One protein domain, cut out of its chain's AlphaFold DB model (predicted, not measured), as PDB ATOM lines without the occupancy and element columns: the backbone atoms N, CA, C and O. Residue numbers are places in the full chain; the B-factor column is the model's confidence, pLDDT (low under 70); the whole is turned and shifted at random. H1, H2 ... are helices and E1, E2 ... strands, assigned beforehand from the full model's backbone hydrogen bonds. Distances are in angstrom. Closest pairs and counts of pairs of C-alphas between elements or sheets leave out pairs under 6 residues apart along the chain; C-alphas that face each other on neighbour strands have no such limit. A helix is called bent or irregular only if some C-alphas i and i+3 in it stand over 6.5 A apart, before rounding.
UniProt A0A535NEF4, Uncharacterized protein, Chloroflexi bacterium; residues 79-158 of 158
ATOM      1  N   SER A  79     138.561 131.967  88.028       95.50
ATOM      2  CA  SER A  79     139.247 130.677  88.018       95.50
ATOM      3  C   SER A  79     138.906 129.914  89.294       95.50
ATOM      4  O   SER A  79     138.860 130.517  90.370       95.50
ATOM      5  N   LEU A  80     138.667 128.605  89.179       97.06
ATOM      6  CA  LEU A  80     138.478 127.724  90.329       97.06
ATOM      7  C   LEU A  80     139.825 127.567  91.039       97.06
ATOM      8  O   LEU A  80     140.738 126.929  90.523       97.06
ATOM      9  N   ALA A  81     139.970 128.203  92.199       97.44
ATOM     10  CA  ALA A  81     141.215 128.195  92.954       97.44
ATOM     11  C   ALA A  81     141.330 126.955  93.851       97.44
ATOM     12  O   ALA A  81     142.417 126.393  93.963       97.44
ATOM     13  N   GLN A  82     140.228 126.541  94.489       98.19
ATOM     14  CA  GLN A  82     140.159 125.371  95.375       98.19
ATOM     15  C   GLN A  82     138.749 124.768  95.390       98.19
ATOM     16  O   GLN A  82     137.766 125.488  95.201       98.19
ATOM     17  N   GLY A  83     138.663 123.474  95.708       97.19
ATOM     18  CA  GLY A  83     137.407 122.724  95.768       97.19
ATOM     19  C   GLY A  83     136.890 122.330  94.386       97.19
ATOM     20  O   GLY A  83     137.649 122.281  93.419       97.19
ATOM     21  N   GLU A  84     135.588 122.071  94.302       94.56
ATOM     22  CA  GLU A  84     134.918 121.627  93.077       94.56
ATOM     23  C   GLU A  84     133.691 122.492  92.789       94.56
ATOM     24  O   GLU A  84     132.943 122.873  93.693       94.56
ATOM     25  N   SER A  85     133.482 122.830  91.516       93.00
ATOM     26  CA  SER A  85     132.331 123.630  91.105       93.00
ATOM     27  C   SER A  85     131.026 122.882  91.360       93.00
ATOM     28  O   SER A  85     130.860 121.762  90.882       93.00
ATOM     29  N   ASP A  86     130.069 123.543  92.004       93.69
ATOM     30  CA  ASP A  86     128.745 122.989  92.253       93.69
ATOM     31  C   ASP A  86     127.657 124.018  91.926       93.69
ATOM     32  O   ASP A  86     127.656 125.139  92.441       93.69
ATOM     33  N   VAL A  87     126.729 123.631  91.051       91.50
ATOM     34  CA  VAL A  87     125.604 124.470  90.612       91.50
ATOM     35  C   VAL A  87     124.487 124.579  91.652       91.50
ATOM     36  O   VAL A  87     123.595 125.415  91.507       91.50
ATOM     37  N   ASP A  88     124.518 123.739  92.682       93.88
ATOM     38  CA  ASP A  88     123.558 123.751  93.784       93.88
ATOM     39  C   ASP A  88     124.156 124.408  95.047       93.88
ATOM     40  O   ASP A  88     123.516 124.478  96.093       93.88
ATOM     41  N   ALA A  89     125.365 124.976  94.945       95.88
ATOM     42  CA  ALA A  89     125.938 125.844  95.967       95.88
ATOM     43  C   ALA A  89     125.246 127.222  95.949       95.88
ATOM     44  O   ALA A  89     125.563 128.089  95.128       95.88
ATOM     45  N   LEU A  90     124.276 127.423  96.843       96.94
ATOM     46  CA  LEU A  90     123.416 128.613  96.884       96.94
ATOM     47  C   LEU A  90     123.870 129.696  97.878       96.94
ATOM     48  O   LEU A  90     123.337 130.807  97.863       96.94
ATOM     49  N   HIS A  91     124.855 129.404  98.726       97.56
ATOM     50  CA  HIS A  91     125.450 130.383  99.632       97.56
ATOM     51  C   HIS A  91     126.721 130.940  99.017       97.56
ATOM     52  O   HIS A  91     127.622 130.178  98.672       97.56
ATOM     53  N   GLU A  92     126.802 132.261  98.915       96.81
ATOM     54  CA  GLU A  92     127.943 132.978  98.361       96.81
ATOM     55  C   GLU A  92     128.533 133.916  99.415       96.81
ATOM     56  O   GLU A  92     127.808 134.641 100.088       96.81
ATOM     57  N   ALA A  93     129.853 133.908  99.559       97.12
ATOM     58  CA  ALA A  93     130.602 134.818 100.407       97.12
ATOM     59  C   ALA A  93     131.713 135.464  99.577       97.12
ATOM     60  O   ALA A  93     132.665 134.801  99.158       97.12
ATOM     61  N   ALA A  94     131.585 136.761  99.325       95.50
ATOM     62  CA  ALA A  94     132.522 137.506  98.504       95.50
ATOM     63  C   ALA A  94     133.468 138.336  99.381       95.50
ATOM     64  O   ALA A  94     133.031 139.012 100.309       95.50
ATOM     65  N   PHE A  95     134.772 138.282  99.109       95.94
ATOM     66  CA  PHE A  95     135.775 138.996  99.908       95.94
ATOM     67  C   PHE A  95     137.017 139.388  99.103       95.94
ATOM     68  O   PHE A  95     137.248 138.934  97.978       95.94
ATOM     69  N   ALA A  96     137.829 140.271  99.680       93.94
ATOM     70  CA  ALA A  96     139.181 140.558  99.211       93.94
ATOM     71  C   ALA A  96     140.197 139.788 100.051       93.94
ATOM     72  O   ALA A  96     139.955 139.511 101.225       93.94
ATOM     73  N   LYS A  97     141.372 139.510  99.483       92.31
ATOM     74  CA  LYS A  97     142.501 139.072 100.300       92.31
ATOM     75  C   LYS A  97     142.847 140.164 101.325       92.31
ATOM     76  O   LYS A  97     143.045 141.311 100.912       92.31
ATOM     77  N   PRO A  98     142.990 139.832 102.619       93.06
ATOM     78  CA  PRO A  98     143.428 140.790 103.624       93.06
ATOM     79  C   PRO A  98     144.759 141.475 103.254       93.06
ATOM     80  O   PRO A  98     145.627 140.856 102.615       93.06
ATOM     81  N   PRO A  99     144.958 142.752 103.636       90.94
ATOM     82  CA  PRO A  99     146.232 143.439 103.447       90.94
ATOM     83  C   PRO A  99     147.388 142.665 104.091       90.94
ATOM     84  O   PRO A  99     147.266 142.170 105.206       90.94
ATOM     85  N   GLY A 100     148.517 142.548 103.389       92.88
ATOM     86  CA  GLY A 100     149.706 141.841 103.885       92.88
ATOM     87  C   GLY A 100     149.643 140.307 103.837       92.88
ATOM     88  O   GLY A 100     150.690 139.675 103.920       92.88
ATOM     89  N   MET A 101     148.472 139.698 103.628       95.12
ATOM     90  CA  MET A 101     148.343 138.241 103.503       95.12
ATOM     91  C   MET A 101     148.871 137.752 102.147       95.12
ATOM     92  O   MET A 101     148.550 138.344 101.108       95.12
ATOM     93  N   ALA A 102     149.647 136.667 102.113       95.44
ATOM     94  CA  ALA A 102     150.022 136.020 100.856       95.44
ATOM     95  C   ALA A 102     148.880 135.129 100.336       95.44
ATOM     96  O   ALA A 102     148.064 134.624 101.102       95.44
ATOM     97  N   TYR A 103     148.821 134.883  99.023       94.56
ATOM     98  CA  TYR A 103     147.823 133.954  98.466       94.56
ATOM     99  C   TYR A 103     147.936 132.544  99.055       94.56
ATOM    100  O   TYR A 103     146.917 131.905  99.283       94.56
ATOM    101  N   GLY A 104     149.162 132.078  99.320       97.25
ATOM    102  CA  GLY A 104     149.400 130.772  99.938       97.25
ATOM    103  C   GLY A 104     148.738 130.646 101.311       97.25
ATOM    104  O   GLY A 104     148.074 129.646 101.564       97.25
ATOM    105  N   ASP A 105     148.836 131.683 102.145       96.81
ATOM    106  CA  ASP A 105     148.210 131.705 103.473       96.81
ATOM    107  C   ASP A 105     146.681 131.702 103.366       96.81
ATOM    108  O   ASP A 105     146.006 130.962 104.077       96.81
ATOM    109  N   LEU A 106     146.126 132.466 102.416       96.94
ATOM    110  CA  LEU A 106     144.686 132.481 102.150       96.94
ATOM    111  C   LEU A 106     144.173 131.104 101.712       96.94
ATOM    112  O   LEU A 106     143.127 130.649 102.181       96.94
ATOM    113  N   TYR A 107     144.913 130.424 100.835       97.75
ATOM    114  CA  TYR A 107     144.564 129.077 100.392       97.75
ATOM    115  C   TYR A 107     144.708 128.050 101.513       97.75
ATOM    116  O   TYR A 107     143.845 127.187 101.653       97.75
ATOM    117  N   ALA A 108     145.737 128.160 102.356       96.81
ATOM    118  CA  ALA A 108     145.884 127.311 103.534       96.81
ATOM    119  C   ALA A 108     144.713 127.504 104.515       96.81
ATOM    120  O   ALA A 108     144.128 126.525 104.975       96.81
ATOM    121  N   MET A 109     144.314 128.752 104.768       95.50
ATOM    122  CA  MET A 109     143.181 129.090 105.632       95.50
ATOM    123  C   MET A 109     141.850 128.539 105.101       95.50
ATOM    124  O   MET A 109     141.017 128.064 105.871       95.50
ATOM    125  N   THR A 110     141.633 128.596 103.788       97.00
ATOM    126  CA  THR A 110     140.367 128.168 103.168       97.00
ATOM    127  C   THR A 110     140.331 126.676 102.815       97.00
ATOM    128  O   THR A 110     139.248 126.139 102.570       97.00
ATOM    129  N   ALA A 111     141.469 125.972 102.860       96.94
ATOM    130  CA  ALA A 111     141.589 124.552 102.511       96.94
ATOM    131  C   ALA A 111     140.675 123.636 103.343       96.94
ATOM    132  O   ALA A 111     140.060 122.724 102.801       96.94
ATOM    133  N   ALA A 112     140.530 123.893 104.649       94.06
ATOM    134  CA  ALA A 112     139.670 123.085 105.522       94.06
ATOM    135  C   ALA A 112     138.178 123.149 105.132       94.06
ATOM    136  O   ALA A 112     137.409 122.225 105.410       94.06
ATOM    137  N   PHE A 113     137.763 124.237 104.479       96.19
ATOM    138  CA  PHE A 113     136.404 124.392 103.971       96.19
ATOM    139  C   PHE A 113     136.263 123.777 102.581       96.19
ATOM    140  O   PHE A 113     135.321 123.032 102.341       96.19
ATOM    141  N   THR A 114     137.206 124.064 101.681       97.44
ATOM    142  CA  THR A 114     137.160 123.632 100.273       97.44
ATOM    143  C   THR A 114     137.497 122.155 100.071       97.44
ATOM    144  O   THR A 114     137.267 121.625  98.991       97.44
ATOM    145  N   ALA A 115     137.984 121.466 101.107       95.88
ATOM    146  CA  ALA A 115     138.078 120.008 101.139       95.88
ATOM    147  C   ALA A 115     136.713 119.307 101.323       95.88
ATOM    148  O   ALA A 115     136.635 118.088 101.189       95.88
ATOM    149  N   GLN A 116     135.651 120.043 101.671       94.50
ATOM    150  CA  GLN A 116     134.299 119.498 101.810       94.50
ATOM    151  C   GLN A 116     133.558 119.557 100.472       94.50
ATOM    152  O   GLN A 116     133.684 120.530  99.729       94.50
ATOM    153  N   GLU A 117     132.742 118.541 100.188       92.81
ATOM    154  CA  GLU A 117     131.920 118.498  98.976       92.81
ATOM    155  C   GLU A 117     130.964 119.700  98.900       92.81
ATOM    156  O   GLU A 117     130.418 120.157  99.910       92.81
ATOM    157  N   GLY A 118     130.750 120.208  97.683       93.88
ATOM    158  CA  GLY A 118     129.844 121.324  97.433       93.88
ATOM    159  C   GLY A 118     130.375 122.657  97.954       93.88
ATOM    160  O   GLY A 118     129.576 123.553  98.233       93.88
ATOM    161  N   VAL A 119     131.697 122.783  98.126       97.56
ATOM    162  CA  VAL A 119     132.387 124.021  98.498       97.56
ATOM    163  C   VAL A 119     133.456 124.348  97.457       97.56
ATOM    164  O   VAL A 119     134.311 123.519  97.149       97.56
ATOM    165  N   ALA A 120     133.452 125.582  96.957       98.12
ATOM    166  CA  ALA A 120     134.466 126.068  96.028       98.12
ATOM    167  C   ALA A 120     134.904 127.493  96.345       98.12
ATOM    168  O   ALA A 120     134.104 128.343  96.739       98.12
ATOM    169  N   LEU A 121     136.185 127.762  96.100       98.31
ATOM    170  CA  LEU A 121     136.749 129.102  96.100       98.31
ATOM    171  C   LEU A 121     137.081 129.510  94.667       98.31
ATOM    172  O   LEU A 121     137.937 128.911  94.018       98.31
ATOM    173  N   TRP A 122     136.445 130.577  94.203       97.38
ATOM    174  CA  TRP A 122     136.701 131.187  92.907       97.38
ATOM    175  C   TRP A 122     137.513 132.464  93.075       97.38
ATOM    176  O   TRP A 122     137.208 133.288  93.937       97.38
ATOM    177  N   ARG A 123     138.520 132.658  92.223       95.94
ATOM    178  CA  ARG A 123     139.351 133.866  92.188       95.94
ATOM    179  C   ARG A 123     139.161 134.604  90.875       95.94
ATOM    180  O   ARG A 123     139.285 134.014  89.803       95.94
ATOM    181  N   ARG A 124     138.942 135.912  90.944       93.38
ATOM    182  CA  ARG A 124     138.898 136.780  89.767       93.38
ATOM    183  C   ARG A 124     140.225 136.780  89.004       93.38
ATOM    184  O   ARG A 124     141.302 136.835  89.588       93.38
ATOM    185  N   MET A 125     140.130 136.741  87.681       90.56
ATOM    186  CA  MET A 125     141.256 136.778  86.750       90.56
ATOM    187  C   MET A 125     141.289 138.111  85.997       90.56
ATOM    188  O   MET A 125     140.244 138.634  85.619       90.56
ATOM    189  N   MET A 126     142.497 138.632  85.749       74.56
ATOM    190  CA  MET A 126     142.821 139.679  84.755       74.56
ATOM    191  C   MET A 126     142.118 141.048  84.875       74.56
ATOM    192  O   MET A 126     142.359 141.914  84.039       74.56
ATOM    193  N   VAL A 127     141.300 141.299  85.902       68.44
ATOM    194  CA  VAL A 127     140.596 142.582  86.072       68.44
ATOM    195  C   VAL A 127     141.147 143.348  87.269       68.44
ATOM    196  O   VAL A 127     141.034 142.898  88.408       68.44
ATOM    197  N   LEU A 128     141.656 144.555  87.021       64.62
ATOM    198  CA  LEU A 128     141.871 145.565  88.055       64.62
ATOM    199  C   LEU A 128     140.538 146.286  88.264       64.62
ATOM    200  O   LEU A 128     140.063 147.017  87.404       64.62
ATOM    201  N   GLY A 129     139.880 146.000  89.377       67.00
ATOM    202  CA  GLY A 129     138.571 146.549  89.716       67.00
ATOM    203  C   GLY A 129     138.370 146.449  91.218       67.00
ATOM    204  O   GLY A 129     139.093 145.662  91.849       67.00
ATOM    205  N   PRO A 130     137.437 147.221  91.795       70.88
ATOM    206  CA  PRO A 130     137.233 147.206  93.232       70.88
ATOM    207  C   PRO A 130     136.930 145.775  93.715       70.88
ATOM    208  O   PRO A 130     136.439 144.947  92.935       70.88
ATOM    209  N   PRO A 131     137.263 145.452  94.975       72.75
ATOM    210  CA  PRO A 131     136.804 144.239  95.639       72.75
ATOM    211  C   PRO A 131     135.319 143.935  95.387       72.75
ATOM    212  O   PRO A 131     134.543 144.859  95.132       72.75
ATOM    213  N   PRO A 132     134.901 142.662  95.492       86.44
ATOM    214  CA  PRO A 132     135.671 141.505  95.967       86.44
ATOM    215  C   PRO A 132     136.497 140.785  94.881       86.44
ATOM    216  O   PRO A 132     136.193 140.813  93.684       86.44
ATOM    217  N   GLU A 133     137.593 140.158  95.314       92.25
ATOM    218  CA  GLU A 133     138.508 139.358  94.484       92.25
ATOM    219  C   GLU A 133     138.099 137.881  94.442       92.25
ATOM    220  O   GLU A 133     138.243 137.224  93.409       92.25
ATOM    221  N   PHE A 134     137.563 137.386  95.555       95.81
ATOM    222  CA  PHE A 134     137.171 136.003  95.749       95.81
ATOM    223  C   PHE A 134     135.658 135.870  95.862       95.81
ATOM    224  O   PHE A 134     134.979 136.750  96.392       95.81
ATOM    225  N   CYS A 135     135.156 134.737  95.384       96.00
ATOM    226  CA  CYS A 135     133.787 134.280  95.557       96.00
ATOM    227  C   CYS A 135     133.860 132.858  96.123       96.00
ATOM    228  O   CYS A 135     134.278 131.925  95.438       96.00
ATOM    229  N   PHE A 136     133.531 132.707  97.401       97.81
ATOM    230  CA  PHE A 136     133.414 131.415  98.060       97.81
ATOM    231  C   PHE A 136     131.964 130.959  97.970       97.81
ATOM    232  O   PHE A 136     131.065 131.694  98.372       97.81
ATOM    233  N   VAL A 137     131.728 129.763  97.441       97.81
ATOM    234  CA  VAL A 137     130.383 129.209  97.269       97.81
ATOM    235  C   VAL A 137     130.240 127.909  98.042       97.81
ATOM    236  O   VAL A 137     131.184 127.124  98.121       97.81
ATOM    237  N   SER A 138     129.063 127.689  98.622       97.69
ATOM    238  CA  SER A 138     128.761 126.479  99.390       97.69
ATOM    239  C   SER A 138     127.280 126.096  99.337       97.69
ATOM    240  O   SER A 138     126.422 126.962  99.162       97.69
ATOM    241  N   ARG A 139     126.967 124.799  99.488       96.12
ATOM    242  CA  ARG A 139     125.578 124.305  99.629       96.12
ATOM    243  C   ARG A 139     124.890 124.787 100.905       96.12
ATOM    244  O   ARG A 139     123.704 125.075 100.878       96.12
ATOM    245  N   GLU A 140     125.650 124.896 101.988       94.88
ATOM    246  CA  GLU A 140     125.168 125.263 103.323       94.88
ATOM    247  C   GLU A 140     125.871 126.532 103.818       94.88
ATOM    248  O   GLU A 140     127.028 126.750 103.448       94.88
ATOM    249  N   PRO A 141     125.249 127.340 104.699       94.56
ATOM    250  CA  PRO A 141     125.894 128.513 105.279       94.56
ATOM    251  C   PRO A 141     127.228 128.159 105.949       94.56
ATOM    252  O   PRO A 141     127.295 127.277 106.808       94.56
ATOM    253  N   ARG A 142     128.298 128.884 105.603       94.44
ATOM    254  CA  ARG A 142     129.621 128.737 106.228       94.44
ATOM    255  C   ARG A 142     130.043 130.025 106.911       94.44
ATOM    256  O   ARG A 142     129.996 131.102 106.322       94.44
ATOM    257  N   GLN A 143     130.509 129.896 108.148       94.50
ATOM    258  CA  GLN A 143     131.140 130.994 108.862       94.50
ATOM    259  C   GLN A 143     132.624 131.032 108.493       94.50
ATOM    260  O   GLN A 143     133.419 130.231 108.984       94.50
ATOM    261  N   LEU A 144     132.980 131.945 107.592       95.00
ATOM    262  CA  LEU A 144     134.373 132.195 107.239       95.00
ATOM    263  C   LEU A 144     135.079 133.015 108.337       95.00
ATOM    264  O   LEU A 144     134.409 133.733 109.089       95.00
ATOM    265  N   PRO A 145     136.421 132.944 108.429       95.12
ATOM    266  CA  PRO A 145     137.198 133.768 109.351       95.12
ATOM    267  C   PRO A 145     136.868 135.260 109.229       95.12
ATOM    268  O   PRO A 145     136.801 135.805 108.127       95.12
ATOM    269  N   ALA A 146     136.683 135.931 110.370       93.50
ATOM    270  CA  ALA A 146     136.237 137.327 110.416       93.50
ATOM    271  C   ALA A 146     137.207 138.302 109.726       93.50
ATOM    272  O   ALA A 146     136.777 139.321 109.192       93.50
ATOM    273  N   GLU A 147     138.500 137.971 109.689       94.06
ATOM    274  CA  GLU A 147     139.539 138.740 108.992       94.06
ATOM    275  C   GLU A 147     139.320 138.859 107.477       94.06
ATOM    276  O   GLU A 147     139.813 139.804 106.868       94.06
ATOM    277  N   LEU A 148     138.551 137.945 106.873       94.50
ATOM    278  CA  LEU A 148     138.160 138.035 105.465       94.50
ATOM    279  C   LEU A 148     137.063 139.079 105.221       94.50
ATOM    280  O   LEU A 148     136.867 139.475 104.076       94.50
ATOM    281  N   ALA A 149     136.349 139.506 106.269       94.44
ATOM    282  CA  ALA A 149     135.213 140.427 106.200       94.44
ATOM    283  C   ALA A 149     134.248 140.118 105.027       94.44
ATOM    284  O   ALA A 149     134.030 140.977 104.169       94.44
ATOM    285  N   PRO A 150     133.704 138.887 104.940       96.25
ATOM    286  CA  PRO A 150     132.935 138.457 103.780       96.25
ATOM    287  C   PRO A 150     131.588 139.176 103.669       96.25
ATOM    288  O   PRO A 150     130.837 139.279 104.640       96.25
ATOM    289  N   GLU A 151     131.234 139.578 102.451       95.12
ATOM    290  CA  GLU A 151     129.863 139.922 102.086       95.12
ATOM    291  C   GLU A 151     129.117 138.633 101.727       95.12
ATOM    292  O   GLU A 151     129.411 137.997 100.713       95.12
ATOM    293  N   VAL A 152     128.173 138.224 102.575       95.75
ATOM    294  CA  VAL A 152     127.407 136.986 102.388       95.75
ATOM    295  C   VAL A 152     126.090 137.279 101.683       95.75
ATOM    296  O   VAL A 152     125.343 138.169 102.084       95.75
ATOM    297  N   ARG A 153     125.781 136.485 100.659       95.56
ATOM    298  CA  ARG A 153     124.526 136.518  99.911       95.56
ATOM    299  C   ARG A 153     123.986 135.102  99.730       95.56
ATOM    300  O   ARG A 153     124.740 134.132  99.672       95.56
ATOM    301  N   ILE A 154     122.668 134.990  99.620       96.31
ATOM    302  CA  ILE A 154     121.991 133.747  99.237       96.31
ATOM    303  C   ILE A 154     121.412 133.959  97.848       96.31
ATOM    304  O   ILE A 154     120.823 135.001  97.563       96.31
ATOM    305  N   ARG A 155     121.596 132.970  96.980       95.25
ATOM    306  CA  ARG A 155     121.147 133.015  95.594       95.25
ATOM    307  C   ARG A 155     120.173 131.879  95.321       95.25
ATOM    308  O   ARG A 155     120.319 130.789  95.859       95.25
ATOM    309  N   ARG A 156     119.172 132.112  94.476       95.38
ATOM    310  CA  ARG A 156     118.236 131.070  94.024       95.38
ATOM    311  C   ARG A 156     118.541 130.715  92.580       95.38
ATOM    312  O   ARG A 156     118.574 131.602  91.735       95.38
ATOM    313  N   LYS A 157     118.697 129.432  92.281       94.69
ATOM    314  CA  LYS A 157     118.785 128.947  90.902       94.69
ATOM    315  C   LYS A 157     117.461 129.197  90.176       94.69
ATOM    316  O   LYS A 157     116.395 128.904  90.734       94.69
ATOM    317  N   ILE A 158     117.519 129.789  88.985       92.62
ATOM    318  CA  ILE A 158     116.329 130.022  88.157       92.62
ATOM    319  C   ILE A 158     116.274 129.065  86.985       92.62
ATOM    320  O   ILE A 158     117.320 128.724  86.405       92.62
TER     321      ILE A 158
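What this domain is: This is residues 79 to 158 of the 158 residues of an uncharacterized protein of Chloroflexi bacterium (UniProt A0A535NEF4). One twisted sheet of five strands forms a wall; H1 packs over one face of it near the E1 and E3 side, and the long link of residues 139 to 150 passes over that same face near E2 and E5. No named helix covers the other face, and the E3 to E4 link loops beyond the strand ends. The printed part has 80 residues, 37 of them, under half, in named elements, in the order E1 E2 H1 E3 E4 E5; the class is mixed, helices and strands. The sheet's order is E1 - E3 - E4 - E2 - E5, all antiparallel. The whole is compact, with a radius of gyration of the C-alphas of 12.0 A and spans of 36 by 26 by 22 A.

Where its parts are: Find C-alpha 79 at (139.247, 130.677, 88.018); from there E1 runs through residues 79 to 83, 11.3 A long. E2 is residues 91 to 95, 13.4 A. Look next at C-alpha 103, at (147.823, 133.954, 98.466), where H1 begins; it runs over residues 103 to 114, 15.0 A, and is only just irregular, with C-alphas 109 and 112 7.0 A apart. E3 is residues 119 to 124, 16.8 A, and E4 residues 134 to 138, 13.2 A. E5, residues 151 to 154, 10.4 A, ends at C-alpha 154, at (121.991, 133.747, 99.237).

How they stand to each other: Begin in the sheet, which is twisted, its C-alphas up to 4.1 A off the best plane. The edge strand E1 is antiparallel to E3 at 157 degrees; look for N 81 and O 121 at 2.8 A. E3 and E4 form a hairpin, with N 122 and O 135 2.8 A apart. E4 and E2 have N 93 and O 136 at 2.8 A, and E2 and the other edge strand, E5, have N 153 and O 92 at 2.8 A, each within hydrogen-bond range. E1 and E5 are apart. H1 is on the sheet at a height of 8.7 A, over E1 and only just over E3, where 3 of its C-alphas fall; it runs along the strands, at 24 degrees to E1 on the local plane. Its closest C-alphas to E1 are those of Thr 114 and Gly 83, 4.6 A; to E3, those of Thr 114 and Ala 120, 5.6 A. H1 and E4 are near each other, with 6 pairs of C-alphas within 10 A. E2, H1 and E3 make a split strand-helix-strand unit, two strands running the same way with E4 between them, and its crossover is right-handed. In H1, 6 of 8 O i to N i+4 pairs are within hydrogen-bond range.

The domain as a whole: The two C-alphas farthest apart are those of Gly 100 and Ile 158, the chain's last residue, at 38.7 A. The printed part has no cut. The link from E4 to E5 is long, with 12 residues; that from H1 to E3 is tight. The mean pLDDT of the printed part is 93.3, and residues 127 to 129 are under 70.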